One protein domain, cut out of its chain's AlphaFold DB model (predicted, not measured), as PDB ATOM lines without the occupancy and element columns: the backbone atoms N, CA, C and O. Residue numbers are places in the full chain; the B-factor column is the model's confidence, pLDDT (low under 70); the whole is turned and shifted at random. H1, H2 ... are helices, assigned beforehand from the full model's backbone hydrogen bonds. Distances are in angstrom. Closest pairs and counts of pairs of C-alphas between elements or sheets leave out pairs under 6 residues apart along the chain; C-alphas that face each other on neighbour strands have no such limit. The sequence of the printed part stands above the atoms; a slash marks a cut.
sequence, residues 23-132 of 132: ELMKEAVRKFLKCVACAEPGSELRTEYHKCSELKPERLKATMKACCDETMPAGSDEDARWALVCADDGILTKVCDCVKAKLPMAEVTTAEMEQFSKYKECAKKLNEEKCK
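AT A GLANCE: This is residues 23 to 132 of the 132 residues of a protein of Hadronyche infensa (UniProt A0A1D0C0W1). Two groups of helices, H2 side by side with H6, and H3 crossing H5 with H4 at a corner, meet at residues 33 to 38 of H1. The printed part, all helix, has 110 residues with six named helices, H1 to H6, and no named strand. It is compact, with radius of gyration of the C-alphas 13.6 A and spans 36 by 32 by 26 A.

HOW THE PARTS SIT: H1, residues 23 to 38, touches H2, residues 44 to 53, with residues 36 to 37 alone at a steep tilt of 52 degrees; closest are C-alphas 36 and 46, 5.9 A. H2 touches H6, residues 110 to 130, opposite ways at a shallow 12 degrees; C-alphas 52 and 122 are closest, 5.6 A. H3, residues 58 to 71, touches H5, residues 90 to 102, at a steep 54 degrees; C-alphas 67 and 95 are closest, 5.5 A. H4, residues 78 to 87, touches H1 residues 33 to 38 alone; C-alphas 82 and 37 are closest, 4.7 A. H4 and H5 only just touch, only at the corner, with 3 pairs of C-alphas within 8 A; 85 and 91 are closest, 6.3 A. Every O i to N i+4 pair is within hydrogen-bond range in H1 to H4, 8 of 9 in H5 and 16 of 17 in H6.

IN THESE COORDINATES: H1 begins at C-alpha 23 (-43.125, 42.592, 27.085) and spans 22.1 A; H6 spans 30.1 A, ending at C-alpha 130 (-21.174, 45.577, 26.280).

THE WHOLE: The C-alphas farthest apart, of Glu 40 and Ala 106, are 37.3 A apart. The printed part has no cut and no long link; pLDDT is under 70 at residues 74 to 75 and 105 to 106.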
ATOM      1  N   GLU A  23     -43.842  43.713  26.458       74.00
ATOM      2  CA  GLU A  23     -43.125  42.592  27.085       74.00
ATOM      3  C   GLU A  23     -41.718  42.371  26.503       74.00
ATOM      4  O   GLU A  23     -40.801  42.029  27.251       74.00
ATOM      5  N   LEU A  24     -41.496  42.646  25.213       72.06
ATOM      6  CA  LEU A  24     -40.170  42.547  24.590       72.06
ATOM      7  C   LEU A  24     -39.235  43.624  25.139       72.06
ATOM      8  O   LEU A  24     -38.068  43.351  25.422       72.06
ATOM      9  N   MET A  25     -39.739  44.844  25.341       72.56
ATOM     10  CA  MET A  25     -38.952  45.900  25.981       72.56
ATOM     11  C   MET A  25     -38.639  45.569  27.444       72.56
ATOM     12  O   MET A  25     -37.513  45.808  27.889       72.56
ATOM     13  N   LYS A  26     -39.587  44.994  28.196       75.94
ATOM     14  CA  LYS A  26     -39.334  44.544  29.577       75.94
ATOM     15  C   LYS A  26     -38.249  43.476  29.625       75.94
ATOM     16  O   LYS A  26     -37.354  43.567  30.464       75.94
ATOM     17  N   GLU A  27     -38.311  42.492  28.732       83.69
ATOM     18  CA  GLU A  27     -37.323  41.418  28.651       83.69
ATOM     19  C   GLU A  27     -35.942  41.952  28.255       83.69
ATOM     20  O   GLU A  27     -34.951  41.623  28.907       83.69
ATOM     21  N   ALA A  28     -35.865  42.817  27.238       82.38
ATOM     22  CA  ALA A  28     -34.611  43.418  26.787       82.38
ATOM     23  C   ALA A  28     -33.937  44.223  27.899       82.38
ATOM     24  O   ALA A  28     -32.740  44.074  28.154       82.38
ATOM     25  N   VAL A  29     -34.717  45.038  28.614       82.94
ATOM     26  CA  VAL A  29     -34.194  45.776  29.755       82.94
ATOM     27  C   VAL A  29     -33.773  44.790  30.843       82.94
ATOM     28  O   VAL A  29     -32.638  44.867  31.279       82.94
ATOM     29  N   ARG A  30     -34.593  43.806  31.234       86.56
ATOM     30  CA  ARG A  30     -34.211  42.815  32.259       86.56
ATOM     31  C   ARG A  30     -32.884  42.114  31.935       86.56
ATOM     32  O   ARG A  30     -32.021  42.043  32.808       86.56
ATOM     33  N   LYS A  31     -32.691  41.676  30.687       89.94
ATOM     34  CA  LYS A  31     -31.431  41.079  30.206       89.94
ATOM     35  C   LYS A  31     -30.250  42.033  30.364       89.94
ATOM     36  O   LYS A  31     -29.226  41.631  30.910       89.94
ATOM     37  N   PHE A  32     -30.410  43.293  29.965       91.38
ATOM     38  CA  PHE A  32     -29.383  44.315  30.149       91.38
ATOM     39  C   PHE A  32     -29.007  44.493  31.629       91.38
ATOM     40  O   PHE A  32     -27.833  44.432  31.988       91.38
ATOM     41  N   LEU A  33     -29.994  44.657  32.513       90.56
ATOM     42  CA  LEU A  33     -29.742  44.860  33.945       90.56
ATOM     43  C   LEU A  33     -29.077  43.630  34.575       90.56
ATOM     44  O   LEU A  33     -28.204  43.784  35.426       90.56
ATOM     45  N   LYS A  34     -29.448  42.421  34.132       92.19
ATOM     46  CA  LYS A  34     -28.793  41.173  34.539       92.19
ATOM     47  C   LYS A  34     -27.346  41.108  34.054       92.19
ATOM     48  O   LYS A  34     -26.476  40.739  34.831       92.19
ATOM     49  N   CYS A  35     -27.068  41.511  32.814       94.69
ATOM     50  CA  CYS A  35     -25.706  41.601  32.288       94.69
ATOM     51  C   CYS A  35     -24.829  42.533  33.143       94.69
ATOM     52  O   CYS A  35     -23.751  42.130  33.577       94.69
ATOM     53  N   VAL A  36     -25.317  43.737  33.469       94.62
ATOM     54  CA  VAL A  36     -24.596  44.664  34.362       94.62
ATOM     55  C   VAL A  36     -24.405  44.054  35.756       94.62
ATOM     56  O   VAL A  36     -23.318  44.137  36.328       94.62
ATOM     57  N   ALA A  37     -25.437  43.394  36.288       93.25
ATOM     58  CA  ALA A  37     -25.386  42.747  37.593       93.25
ATOM     59  C   ALA A  37     -24.358  41.619  37.667       93.25
ATOM     60  O   ALA A  37     -23.647  41.495  38.662       93.25
ATOM     61  N   CYS A  38     -24.257  40.819  36.611       94.62
ATOM     62  CA  CYS A  38     -23.329  39.701  36.537       94.62
ATOM     63  C   CYS A  38     -21.897  40.105  36.170       94.62
ATOM     64  O   CYS A  38     -20.997  39.274  36.274       94.62
ATOM     65  N   ALA A  39     -21.664  41.352  35.759       94.69
ATOM     66  CA  ALA A  39     -20.317  41.862  35.545       94.69
ATOM     67  C   ALA A  39     -19.538  41.935  36.868       94.69
ATOM     68  O   ALA A  39     -20.129  42.124  37.933       94.69
ATOM     69  N   GLU A  40     -18.210  41.822  36.807       93.44
ATOM     70  CA  GLU A  40     -17.361  41.884  38.000       93.44
ATOM     71  C   GLU A  40     -17.502  43.240  38.731       93.44
ATOM     72  O   GLU A  40     -17.657  44.284  38.075       93.44
ATOM     73  N   PRO A  41     -17.440  43.266  40.078       90.38
ATOM     74  CA  PRO A  41     -17.366  44.508  40.843       90.38
ATOM     75  C   PRO A  41     -16.223  45.405  40.356       90.38
ATOM     76  O   PRO A  41     -15.108  44.945  40.134       90.38
ATOM     77  N   GLY A  42     -16.506  46.695  40.158       88.25
ATOM     78  CA  GLY A  42     -15.526  47.655  39.635       88.25
ATOM     79  C   GLY A  42     -15.212  47.529  38.139       88.25
ATOM     80  O   GLY A  42     -14.379  48.282  37.638       88.25
ATOM     81  N   SER A  43     -15.877  46.629  37.406       94.06
ATOM     82  CA  SER A  43     -15.728  46.538  35.949       94.06
ATOM     83  C   SER A  43     -16.111  47.842  35.240       94.06
ATOM     84  O   SER A  43     -16.896  48.661  35.735       94.06
ATOM     85  N   GLU A  44     -15.579  48.014  34.027       95.25
ATOM     86  CA  GLU A  44     -15.923  49.137  33.152       95.25
ATOM     87  C   GLU A  44     -17.438  49.201  32.902       95.25
ATOM     88  O   GLU A  44     -18.027  50.267  33.038       95.25
ATOM     89  N   LEU A  45     -18.089  48.053  32.668       94.12
ATOM     90  CA  LEU A  45     -19.538  47.966  32.462       94.12
ATOM     91  C   LEU A  45     -20.336  48.511  33.657       94.12
ATOM     92  O   LEU A  45     -21.232  49.333  33.467       94.12
ATOM     93  N   ARG A  46     -20.007  48.111  34.895       92.31
ATOM     94  CA  ARG A  46     -20.678  48.661  36.088       92.31
ATOM     95  C   ARG A  46     -20.398  50.153  36.254       92.31
ATOM     96  O   ARG A  46     -21.309  50.919  36.548       92.31
ATOM     97  N   THR A  47     -19.162  50.578  36.007       93.81
ATOM     98  CA  THR A  47     -18.757  51.988  36.107       93.81
ATOM     99  C   THR A  47     -19.504  52.872  35.104       93.81
ATOM    100  O   THR A  47     -20.001  53.943  35.456       93.81
ATOM    101  N   GLU A  48     -19.603  52.444  33.848       95.44
ATOM    102  CA  GLU A  48     -20.342  53.151  32.799       95.44
ATOM    103  C   GLU A  48     -21.843  53.143  33.065       95.44
ATOM    104  O   GLU A  48     -22.501  54.174  32.917       95.44
ATOM    105  N   TYR A  49     -22.374  52.020  33.546       93.94
ATOM    106  CA  TYR A  49     -23.763  51.954  33.962       93.94
ATOM    107  C   TYR A  49     -24.065  52.957  35.084       93.94
ATOM    108  O   TYR A  49     -25.068  53.670  34.999       93.94
ATOM    109  N   HIS A  50     -23.189  53.082  36.087       92.00
ATOM    110  CA  HIS A  50     -23.343  54.066  37.160       92.00
ATOM    111  C   HIS A  50     -23.379  55.502  36.633       92.00
ATOM    112  O   HIS A  50     -24.247  56.292  37.008       92.00
ATOM    113  N   LYS A  51     -22.514  55.833  35.664       94.31
ATOM    114  CA  LYS A  51     -22.571  57.134  34.976       94.31
ATOM    115  C   LYS A  51     -23.912  57.344  34.271       94.31
ATOM    116  O   LYS A  51     -24.477  58.432  34.359       94.31
ATOM    117  N   CYS A  52     -24.452  56.316  33.613       92.69
ATOM    118  CA  CYS A  52     -25.789  56.400  33.032       92.69
ATOM    119  C   CYS A  52     -26.857  56.614  34.114       92.69
ATOM    120  O   CYS A  52     -27.730  57.463  33.935       92.69
ATOM    121  N   SER A  53     -26.824  55.889  35.238       89.75
ATOM    122  CA  SER A  53     -27.840  56.032  36.289       89.75
ATOM    123  C   SER A  53     -27.863  57.403  36.947       89.75
ATOM    124  O   SER A  53     -28.941  57.816  37.378       89.75
ATOM    125  N   GLU A  54     -26.755  58.147  36.940       92.19
ATOM    126  CA  GLU A  54     -26.748  59.533  37.413       92.19
ATOM    127  C   GLU A  54     -27.628  60.473  36.583       92.19
ATOM    128  O   GLU A  54     -28.097  61.487  37.098       92.19
ATOM    129  N   LEU A  55     -27.939  60.106  35.336       91.50
ATOM    130  CA  LEU A  55     -28.835  60.868  34.466       91.50
ATOM    131  C   LEU A  55     -30.312  60.712  34.837       91.50
ATOM    132  O   LEU A  55     -31.137  61.433  34.289       91.50
ATOM    133  N   LYS A  56     -30.681  59.789  35.733       87.81
ATOM    134  CA  LYS A  56     -32.076  59.625  36.169       87.81
ATOM    135  C   LYS A  56     -32.564  60.855  36.951       87.81
ATOM    136  O   LYS A  56     -31.775  61.445  37.686       87.81
ATOM    137  N   PRO A  57     -33.858  61.209  36.876       88.69
ATOM    138  CA  PRO A  57     -34.441  62.191  37.785       88.69
ATOM    139  C   PRO A  57     -34.240  61.824  39.262       88.69
ATOM    140  O   PRO A  57     -34.361  60.659  39.637       88.69
ATOM    141  N   GLU A  58     -33.993  62.813  40.120       90.06
ATOM    142  CA  GLU A  58     -33.706  62.581  41.548       90.06
ATOM    143  C   GLU A  58     -34.855  61.882  42.282       90.06
ATOM    144  O   GLU A  58     -34.639  60.920  43.020       90.06
ATOM    145  N   ARG A  59     -36.102  62.289  42.014       87.69
ATOM    146  CA  ARG A  59     -37.291  61.628  42.575       87.69
ATOM    147  C   ARG A  59     -37.338  60.148  42.209       87.69
ATOM    148  O   ARG A  59     -37.702  59.303  43.029       87.69
ATOM    149  N   LEU A  60     -36.931  59.833  40.984       84.31
ATOM    150  CA  LEU A  60     -36.859  58.468  40.519       84.31
ATOM    151  C   LEU A  60     -35.751  57.690  41.244       84.31
ATOM    152  O   LEU A  60     -36.027  56.610  41.760       84.31
ATOM    153  N   LYS A  61     -34.534  58.242  41.351       88.12
ATOM    154  CA  LYS A  61     -33.438  57.623  42.121       88.12
ATOM    155  C   LYS A  61     -33.878  57.311  43.556       88.12
ATOM    156  O   LYS A  61     -33.717  56.183  44.017       88.12
ATOM    157  N   ALA A  62     -34.507  58.274  44.230       89.88
ATOM    158  CA  ALA A  62     -34.993  58.115  45.598       89.88
ATOM    159  C   ALA A  62     -36.062  57.015  45.719       89.88
ATOM    160  O   ALA A  62     -35.968  56.152  46.594       89.88
ATOM    161  N   THR A  63     -37.046  57.003  44.814       89.56
ATOM    162  CA  THR A  63     -38.118  55.993  44.810       89.56
ATOM    163  C   THR A  63     -37.561  54.595  44.567       89.56
ATOM    164  O   THR A  63     -37.903  53.647  45.270       89.56
ATOM    165  N   MET A  64     -36.667  54.462  43.590       84.62
ATOM    166  CA  MET A  64     -36.038  53.189  43.257       84.62
ATOM    167  C   MET A  64     -35.178  52.673  44.401       84.62
ATOM    168  O   MET A  64     -35.253  51.488  44.712       84.62
ATOM    169  N   LYS A  65     -34.426  53.552  45.073       87.19
ATOM    170  CA  LYS A  65     -33.663  53.184  46.263       87.19
ATOM    171  C   LYS A  65     -34.588  52.630  47.347       87.19
ATOM    172  O   LYS A  65     -34.323  51.545  47.856       87.19
ATOM    173  N   ALA A  66     -35.682  53.330  47.652       89.56
ATOM    174  CA  ALA A  66     -36.659  52.879  48.641       89.56
ATOM    175  C   ALA A  66     -37.270  51.517  48.267       89.56
ATOM    176  O   ALA A  66     -37.405  50.645  49.117       89.56
ATOM    177  N   CYS A  67     -37.583  51.299  46.989       89.62
ATOM    178  CA  CYS A  67     -38.112  50.020  46.520       89.62
ATOM    179  C   CYS A  67     -37.086  48.883  46.550       89.62
ATOM    180  O   CYS A  67     -37.442  47.757  46.896       89.62
ATOM    181  N   CYS A  68     -35.819  49.151  46.227       87.62
ATOM    182  CA  CYS A  68     -34.741  48.184  46.419       87.62
ATOM    183  C   CYS A  68     -34.598  47.826  47.903       87.62
ATOM    184  O   CYS A  68     -34.508  46.649  48.222       87.62
ATOM    185  N   ASP A  69     -34.623  48.814  48.802       89.06
ATOM    186  CA  ASP A  69     -34.506  48.594  50.249       89.06
ATOM    187  C   ASP A  69     -35.682  47.776  50.828       89.06
ATOM    188  O   ASP A  69     -35.491  47.043  51.793       89.06
ATOM    189  N   GLU A  70     -36.880  47.880  50.244       89.31
ATOM    190  CA  GLU A  70     -38.063  47.097  50.644       89.31
ATOM    191  C   GLU A  70     -38.095  45.686  50.052       89.31
ATOM    192  O   GLU A  70     -38.626  44.760  50.663       89.31
ATOM    193  N   THR A  71     -37.558  45.521  48.844       87.75
ATOM    194  CA  THR A  71     -37.652  44.264  48.087       87.75
ATOM    195  C   THR A  71     -36.448  43.355  48.320       87.75
ATOM    196  O   THR A  71     -36.555  42.132  48.203       87.75
ATOM    197  N   MET A  72     -35.288  43.943  48.610       86.19
ATOM    198  CA  MET A  72     -34.026  43.241  48.820       86.19
ATOM    199  C   MET A  72     -33.706  43.162  50.319       86.19
ATOM    200  O   MET A  72     -34.137  44.021  51.085       86.19
ATOM    201  N   PRO A  73     -32.931  42.158  50.768       84.50
ATOM    202  CA  PRO A  73     -32.539  42.030  52.167       84.50
ATOM    203  C   PRO A  73     -31.898  43.311  52.720       84.50
ATOM    204  O   PRO A  73     -30.953  43.853  52.135       84.50
ATOM    205  N   ALA A  74     -32.388  43.780  53.868       69.25
ATOM    206  CA  ALA A  74     -31.874  44.973  54.532       69.25
ATOM    207  C   ALA A  74     -30.384  44.823  54.896       69.25
ATOM    208  O   ALA A  74     -29.935  43.752  55.298       69.25
ATOM    209  N   GLY A  75     -29.617  45.908  54.767       65.50
ATOM    210  CA  GLY A  75     -28.185  45.925  55.097       65.50
ATOM    211  C   GLY A  75     -27.261  45.304  54.044       65.50
ATOM    212  O   GLY A  75     -26.051  45.321  54.240       65.50
ATOM    213  N   SER A  76     -27.801  44.804  52.926       73.19
ATOM    214  CA  SER A  76     -26.992  44.445  51.760       73.19
ATOM    215  C   SER A  76     -26.343  45.695  51.162       73.19
ATOM    216  O   SER A  76     -27.030  46.681  50.859       73.19
ATOM    217  N   ASP A  77     -25.020  45.647  51.013       84.44
ATOM    218  CA  ASP A  77     -24.273  46.630  50.237       84.44
ATOM    219  C   ASP A  77     -24.597  46.511  48.738       84.44
ATOM    220  O   ASP A  77     -25.372  45.658  48.291       84.44
ATOM    221  N   GLU A  78     -24.055  47.434  47.951       82.81
ATOM    222  CA  GLU A  78     -24.338  47.527  46.524       82.81
ATOM    223  C   GLU A  78     -23.935  46.263  45.750       82.81
ATOM    224  O   GLU A  78     -24.700  45.787  44.908       82.81
ATOM    225  N   ASP A  79     -22.789  45.667  46.079       87.88
ATOM    226  CA  ASP A  79     -22.303  44.455  45.422       87.88
ATOM    227  C   ASP A  79     -23.152  43.232  45.768       87.88
ATOM    228  O   ASP A  79     -23.472  42.435  44.882       87.88
ATOM    229  N   ALA A  80     -23.594  43.105  47.021       88.88
ATOM    230  CA  ALA A  80     -24.518  42.056  47.432       88.88
ATOM    231  C   ALA A  80     -25.861  42.164  46.692       88.88
ATOM    232  O   ALA A  80     -26.425  41.156  46.263       88.88
ATOM    233  N   ARG A  81     -26.368  43.383  46.480       88.00
ATOM    234  CA  ARG A  81     -27.597  43.605  45.702       88.00
ATOM    235  C   ARG A  81     -27.414  43.276  44.224       88.00
ATOM    236  O   ARG A  81     -28.301  42.665  43.631       88.00
ATOM    237  N   TRP A  82     -26.269  43.623  43.635       90.12
ATOM    238  CA  TRP A  82     -25.933  43.186  42.280       90.12
ATOM    239  C   TRP A  82     -25.874  41.662  42.172       90.12
ATOM    240  O   TRP A  82     -26.441  41.093  41.242       90.12
ATOM    241  N   ALA A  83     -25.256  40.989  43.143       91.19
ATOM    242  CA  ALA A  83     -25.193  39.533  43.173       91.19
ATOM    243  C   ALA A  83     -26.592  38.896  43.230       91.19
ATOM    244  O   ALA A  83     -26.846  37.922  42.522       91.19
ATOM    245  N   LEU A  84     -27.525  39.480  43.994       90.94
ATOM    246  CA  LEU A  84     -28.922  39.032  44.028       90.94
ATOM    247  C   LEU A  84     -29.604  39.166  42.664       90.94
ATOM    248  O   LEU A  84     -30.244  38.221  42.217       90.94
ATOM    249  N   VAL A  85     -29.439  40.305  41.985       91.25
ATOM    250  CA  VAL A  85     -30.012  40.526  40.644       91.25
ATOM    251  C   VAL A  85     -29.394  39.583  39.606       91.25
ATOM    252  O   VAL A  85     -30.098  39.102  38.722       91.25
ATOM    253  N   CYS A  86     -28.092  39.306  39.700       93.12
ATOM    254  CA  CYS A  86     -27.434  38.360  38.805       93.12
ATOM    255  C   CYS A  86     -27.960  36.928  39.006       93.12
ATOM    256  O   CYS A  86     -28.219  36.220  38.029       93.12
ATOM    257  N   ALA A  87     -28.141  36.516  40.264       92.62
ATOM    258  CA  ALA A  87     -28.643  35.193  40.617       92.62
ATOM    259  C   ALA A  87     -30.127  35.007  40.255       92.62
ATOM    260  O   ALA A  87     -30.503  33.954  39.742       92.62
ATOM    261  N   ASP A  88     -30.955  36.026  40.492       90.62
ATOM    262  CA  ASP A  88     -32.390  36.029  40.204       90.62
ATOM    263  C   ASP A  88     -32.846  37.407  39.701       90.62
ATOM    264  O   ASP A  88     -33.163  38.318  40.469       90.62
ATOM    265  N   ASP A  89     -32.953  37.554  38.381       84.69
ATOM    266  CA  ASP A  89     -33.457  38.767  37.739       84.69
ATOM    267  C   ASP A  89     -34.979  38.941  37.899       84.69
ATOM    268  O   ASP A  89     -35.518  40.009  37.595       84.69
ATOM    269  N   GLY A  90     -35.682  37.948  38.459       86.81
ATOM    270  CA  GLY A  90     -37.069  38.068  38.900       86.81
ATOM    271  C   GLY A  90     -37.254  39.128  39.988       86.81
ATOM    272  O   GLY A  90     -38.307  39.774  40.040       86.81
ATOM    273  N   ILE A  91     -36.214  39.401  40.787       87.00
ATOM    274  CA  ILE A  91     -36.229  40.475  41.790       87.00
ATOM    275  C   ILE A  91     -36.457  41.851  41.156       87.00
ATOM    276  O   ILE A  91     -37.114  42.700  41.757       87.00
ATOM    277  N   LEU A  92     -36.003  42.056  39.912       85.75
ATOM    278  CA  LEU A  92     -36.207  43.310  39.191       85.75
ATOM    279  C   LEU A  92     -37.693  43.586  38.979       85.75
ATOM    280  O   LEU A  92     -38.108  44.732  39.107       85.75
ATOM    281  N   THR A  93     -38.505  42.554  38.735       85.88
ATOM    282  CA  THR A  93     -39.962  42.693  38.583       85.88
ATOM    283  C   THR A  93     -40.604  43.214  39.865       85.88
ATOM    284  O   THR A  93     -41.363  44.174  39.822       85.88
ATOM    285  N   LYS A  94     -40.225  42.665  41.024       87.69
ATOM    286  CA  LYS A  94     -40.754  43.112  42.321       87.69
ATOM    287  C   LYS A  94     -40.391  44.569  42.615       87.69
ATOM    288  O   LYS A  94     -41.243  45.349  43.037       87.69
ATOM    289  N   VAL A  95     -39.145  44.962  42.330       86.38
ATOM    290  CA  VAL A  95     -38.740  46.369  42.460       86.38
ATOM    291  C   VAL A  95     -39.527  47.240  41.474       86.38
ATOM    292  O   VAL A  95     -39.916  48.350  41.832       86.38
ATOM    293  N   CYS A  96     -39.815  46.749  40.260       83.69
ATOM    294  CA  CYS A  96     -40.626  47.488  39.287       83.69
ATOM    295  C   CYS A  96     -42.030  47.765  39.799       83.69
ATOM    296  O   CYS A  96     -42.504  48.898  39.706       83.69
ATOM    297  N   ASP A  97     -42.681  46.738  40.333       86.19
ATOM    298  CA  ASP A  97     -44.046  46.838  40.833       86.19
ATOM    299  C   ASP A  97     -44.121  47.827  42.002       86.19
ATOM    300  O   ASP A  97     -45.006  48.684  42.027       86.19
ATOM    301  N   CYS A  98     -43.126  47.817  42.896       89.38
ATOM    302  CA  CYS A  98     -43.003  48.833  43.942       89.38
ATOM    303  C   CYS A  98     -42.849  50.251  43.368       89.38
ATOM    304  O   CYS A  98     -43.537  51.175  43.804       89.38
ATOM    305  N   VAL A  99     -41.975  50.446  42.373       86.56
ATOM    306  CA  VAL A  99     -41.751  51.776  41.784       86.56
ATOM    307  C   VAL A  99     -43.013  52.283  41.091       86.56
ATOM    308  O   VAL A  99     -43.361  53.445  41.266       86.56
ATOM    309  N   LYS A 100     -43.738  51.424  40.363       84.12
ATOM    310  CA  LYS A 100     -45.028  51.773  39.746       84.12
ATOM    311  C   LYS A 100     -46.070  52.194  40.777       84.12
ATOM    312  O   LYS A 100     -46.809  53.142  40.536       84.12
ATOM    313  N   ALA A 101     -46.121  51.497  41.912       88.00
ATOM    314  CA  ALA A 101     -47.054  51.813  42.987       88.00
ATOM    315  C   ALA A 101     -46.735  53.156  43.665       88.00
ATOM    316  O   ALA A 101     -47.649  53.863  44.078       88.00
ATOM    317  N   LYS A 102     -45.449  53.514  43.777       87.62
ATOM    318  CA  LYS A 102     -44.993  54.735  44.467       87.62
ATOM    319  C   LYS A 102     -44.814  55.952  43.574       87.62
ATOM    320  O   LYS A 102     -44.801  57.069  44.081       87.62
ATOM    321  N   LEU A 103     -44.631  55.746  42.276       82.38
ATOM    322  CA  LEU A 103     -44.429  56.808  41.303       82.38
ATOM    323  C   LEU A 103     -45.349  56.569  40.100       82.38
ATOM    324  O   LEU A 103     -44.901  56.057  39.068       82.38
ATOM    325  N   PRO A 104     -46.646  56.911  40.233       75.06
ATOM    326  CA  PRO A 104     -47.603  56.780  39.150       75.06
ATOM    327  C   PRO A 104     -47.175  57.629  37.955       75.06
ATOM    328  O   PRO A 104     -46.753  58.775  38.097       75.06
ATOM    329  N   MET A 105     -47.344  57.090  36.750       68.00
ATOM    330  CA  MET A 105     -46.908  57.766  35.524       68.00
ATOM    331  C   MET A 105     -47.568  59.122  35.281       68.00
ATOM    332  O   MET A 105     -46.936  60.019  34.730       68.00
ATOM    333  N   ALA A 106     -48.808  59.291  35.743       67.56
ATOM    334  CA  ALA A 106     -49.533  60.556  35.672       67.56
ATOM    335  C   ALA A 106     -48.856  61.697  36.455       67.56
ATOM    336  O   ALA A 106     -49.147  62.863  36.209       67.56
ATOM    337  N   GLU A 107     -47.953  61.374  37.384       75.44
ATOM    338  CA  GLU A 107     -47.255  62.350  38.219       75.44
ATOM    339  C   GLU A 107     -45.853  62.693  37.700       75.44
ATOM    340  O   GLU A 107     -45.177  63.527  38.304       75.44
ATOM    341  N   VAL A 108     -45.384  62.059  36.617       75.88
ATOM    342  CA  VAL A 108     -44.066  62.328  36.018       75.88
ATOM    343  C   VAL A 108     -44.139  63.584  35.154       75.88
ATOM    344  O   VAL A 108     -44.912  63.662  34.204       75.88
ATOM    345  N   THR A 109     -43.315  64.577  35.473       83.62
ATOM    346  CA  THR A 109     -43.270  65.845  34.736       83.62
ATOM    347  C   THR A 109     -42.535  65.699  33.402       83.62
ATOM    348  O   THR A 109     -41.670  64.837  33.240       83.62
ATOM    349  N   THR A 110     -42.805  66.596  32.449       84.25
ATOM    350  CA  THR A 110     -42.100  66.631  31.155       84.25
ATOM    351  C   THR A 110     -40.582  66.729  31.323       84.25
ATOM    352  O   THR A 110     -39.845  66.005  30.659       84.25
ATOM    353  N   ALA A 111     -40.108  67.555  32.260       86.44
ATOM    354  CA  ALA A 111     -38.682  67.695  32.549       86.44
ATOM    355  C   ALA A 111     -38.063  66.375  33.039       86.44
ATOM    356  O   ALA A 111     -36.962  66.003  32.629       86.44
ATOM    357  N   GLU A 112     -38.784  65.622  33.873       84.06
ATOM    358  CA  GLU A 112     -38.340  64.299  34.312       84.06
ATOM    359  C   GLU A 112     -38.348  63.286  33.163       84.06
ATOM    360  O   GLU A 112     -37.438  62.463  33.088       84.06
ATOM    361  N   MET A 113     -39.314  63.356  32.241       80.88
ATOM    362  CA  MET A 113     -39.336  62.501  31.047       80.88
ATOM    363  C   MET A 113     -38.159  62.787  30.104       80.88
ATOM    364  O   MET A 113     -37.542  61.848  29.597       80.88
ATOM    365  N   GLU A 114     -37.819  64.061  29.891       85.75
ATOM    366  CA  GLU A 114     -36.663  64.483  29.087       85.75
ATOM    367  C   GLU A 114     -35.335  64.098  29.740       85.75
ATOM    368  O   GLU A 114     -34.405  63.635  29.085       85.75
ATOM    369  N   GLN A 115     -35.221  64.253  31.054       86.06
ATOM    370  CA  GLN A 115     -34.043  63.779  31.766       86.06
ATOM    371  C   GLN A 115     -33.949  62.246  31.695       86.06
ATOM    372  O   GLN A 115     -32.880  61.684  31.448       86.06
ATOM    373  N   PHE A 116     -35.080  61.555  31.826       84.12
ATOM    374  CA  PHE A 116     -35.132  60.107  31.716       84.12
ATOM    375  C   PHE A 116     -34.804  59.596  30.304       84.12
ATOM    376  O   PHE A 116     -34.225  58.517  30.173       84.12
ATOM    377  N   SER A 117     -35.105  60.348  29.238       85.25
ATOM    378  CA  SER A 117     -34.708  59.963  27.876       85.25
ATOM    379  C   SER A 117     -33.186  59.903  27.717       85.25
ATOM    380  O   SER A 117     -32.688  58.943  27.133       85.25
ATOM    381  N   LYS A 118     -32.442  60.820  28.347       91.00
ATOM    382  CA  LYS A 118     -30.967  60.797  28.365       91.00
ATOM    383  C   LYS A 118     -30.423  59.531  29.024       91.00
ATOM    384  O   LYS A 118     -29.500  58.909  28.505       91.00
ATOM    385  N   TYR A 119     -31.026  59.111  30.139       90.19
ATOM    386  CA  TYR A 119     -30.703  57.821  30.754       90.19
ATOM    387  C   TYR A 119     -30.975  56.655  29.795       90.19
ATOM    388  O   TYR A 119     -30.110  55.793  29.633       90.19
ATOM    389  N   LYS A 120     -32.150  56.626  29.145       87.19
ATOM    390  CA  LYS A 120     -32.519  55.559  28.200       87.19
ATOM    391  C   LYS A 120     -31.512  55.432  27.064       87.19
ATOM    392  O   LYS A 120     -31.099  54.323  26.747       87.19
ATOM    393  N   GLU A 121     -31.111  56.551  26.473       91.81
ATOM    394  CA  GLU A 121     -30.124  56.567  25.392       91.81
ATOM    395  C   GLU A 121     -28.751  56.077  25.860       91.81
ATOM    396  O   GLU A 121     -28.130  55.268  25.174       91.81
ATOM    397  N   CYS A 122     -28.302  56.511  27.041       93.38
ATOM    398  CA  CYS A 122     -27.045  56.053  27.637       93.38
ATOM    399  C   CYS A 122     -27.057  54.537  27.881       93.38
ATOM    400  O   CYS A 122     -26.171  53.821  27.421       93.38
ATOM    401  N   ALA A 123     -28.106  54.034  28.538       90.75
ATOM    402  CA  ALA A 123     -28.270  52.616  28.835       90.75
ATOM    403  C   ALA A 123     -28.393  51.763  27.564       90.75
ATOM    404  O   ALA A 123     -27.839  50.670  27.506       90.75
ATOM    405  N   LYS A 124     -29.086  52.267  26.535       90.19
ATOM    406  CA  LYS A 124     -29.209  51.585  25.245       90.19
ATOM    407  C   LYS A 124     -27.847  51.409  24.574       90.19
ATOM    408  O   LYS A 124     -27.523  50.290  24.195       90.19
ATOM    409  N   LYS A 125     -27.052  52.480  24.470       93.62
ATOM    410  CA  LYS A 125     -25.697  52.411  23.894       93.62
ATOM    411  C   LYS A 125     -24.821  51.429  24.661       93.62
ATOM    412  O   LYS A 125     -24.205  50.555  24.064       93.62
ATOM    413  N   LEU A 126     -24.854  51.510  25.992       93.94
ATOM    414  CA  LEU A 126     -24.095  50.602  26.843       93.94
ATOM    415  C   LEU A 126     -24.503  49.135  26.636       93.94
ATOM    416  O   LEU A 126     -23.646  48.257  26.561       93.94
ATOM    417  N   ASN A 127     -25.805  48.866  26.503       91.50
ATOM    418  CA  ASN A 127     -26.309  47.528  26.207       91.50
ATOM    419  C   ASN A 127     -25.783  47.000  24.861       91.50
ATOM    420  O   ASN A 127     -25.283  45.878  24.796       91.50
ATOM    421  N   GLU A 128     -25.870  47.817  23.808       91.88
ATOM    422  CA  GLU A 128     -25.406  47.476  22.455       91.88
ATOM    423  C   GLU A 128     -23.892  47.201  22.414       91.88
ATOM    424  O   GLU A 128     -23.443  46.289  21.717       91.88
ATOM    425  N   GLU A 129     -23.103  47.951  23.184       93.31
ATOM    426  CA  GLU A 129     -21.643  47.838  23.203       93.31
ATOM    427  C   GLU A 129     -21.132  46.677  24.068       93.31
ATOM    428  O   GLU A 129     -20.166  46.008  23.688       93.31
ATOM    429  N   LYS A 130     -21.755  46.433  25.229       91.81
ATOM    430  CA  LYS A 130     -21.174  45.577  26.280       91.81
ATOM    431  C   LYS A 130     -22.000  44.335  26.634       91.81
ATOM    432  O   LYS A 130     -21.429  43.413  27.210       91.81
ATOM    433  N   CYS A 131     -23.295  44.284  26.307       87.38
ATOM    434  CA  CYS A 131     -24.210  43.247  26.813       87.38
ATOM    435  C   CYS A 131     -24.892  42.353  25.764       87.38
ATOM    436  O   CYS A 131     -25.525  41.392  26.187       87.38
ATOM    437  N   LYS A 132     -24.727  42.646  24.462       74.94
ATOM    438  CA  LYS A 132     -25.146  41.856  23.275       74.94
ATOM    439  C   LYS A 132     -26.345  40.916  23.464       74.94
ATOM    440  O   LYS A 132     -26.134  39.731  23.810       74.94
TER     441      LYS A 132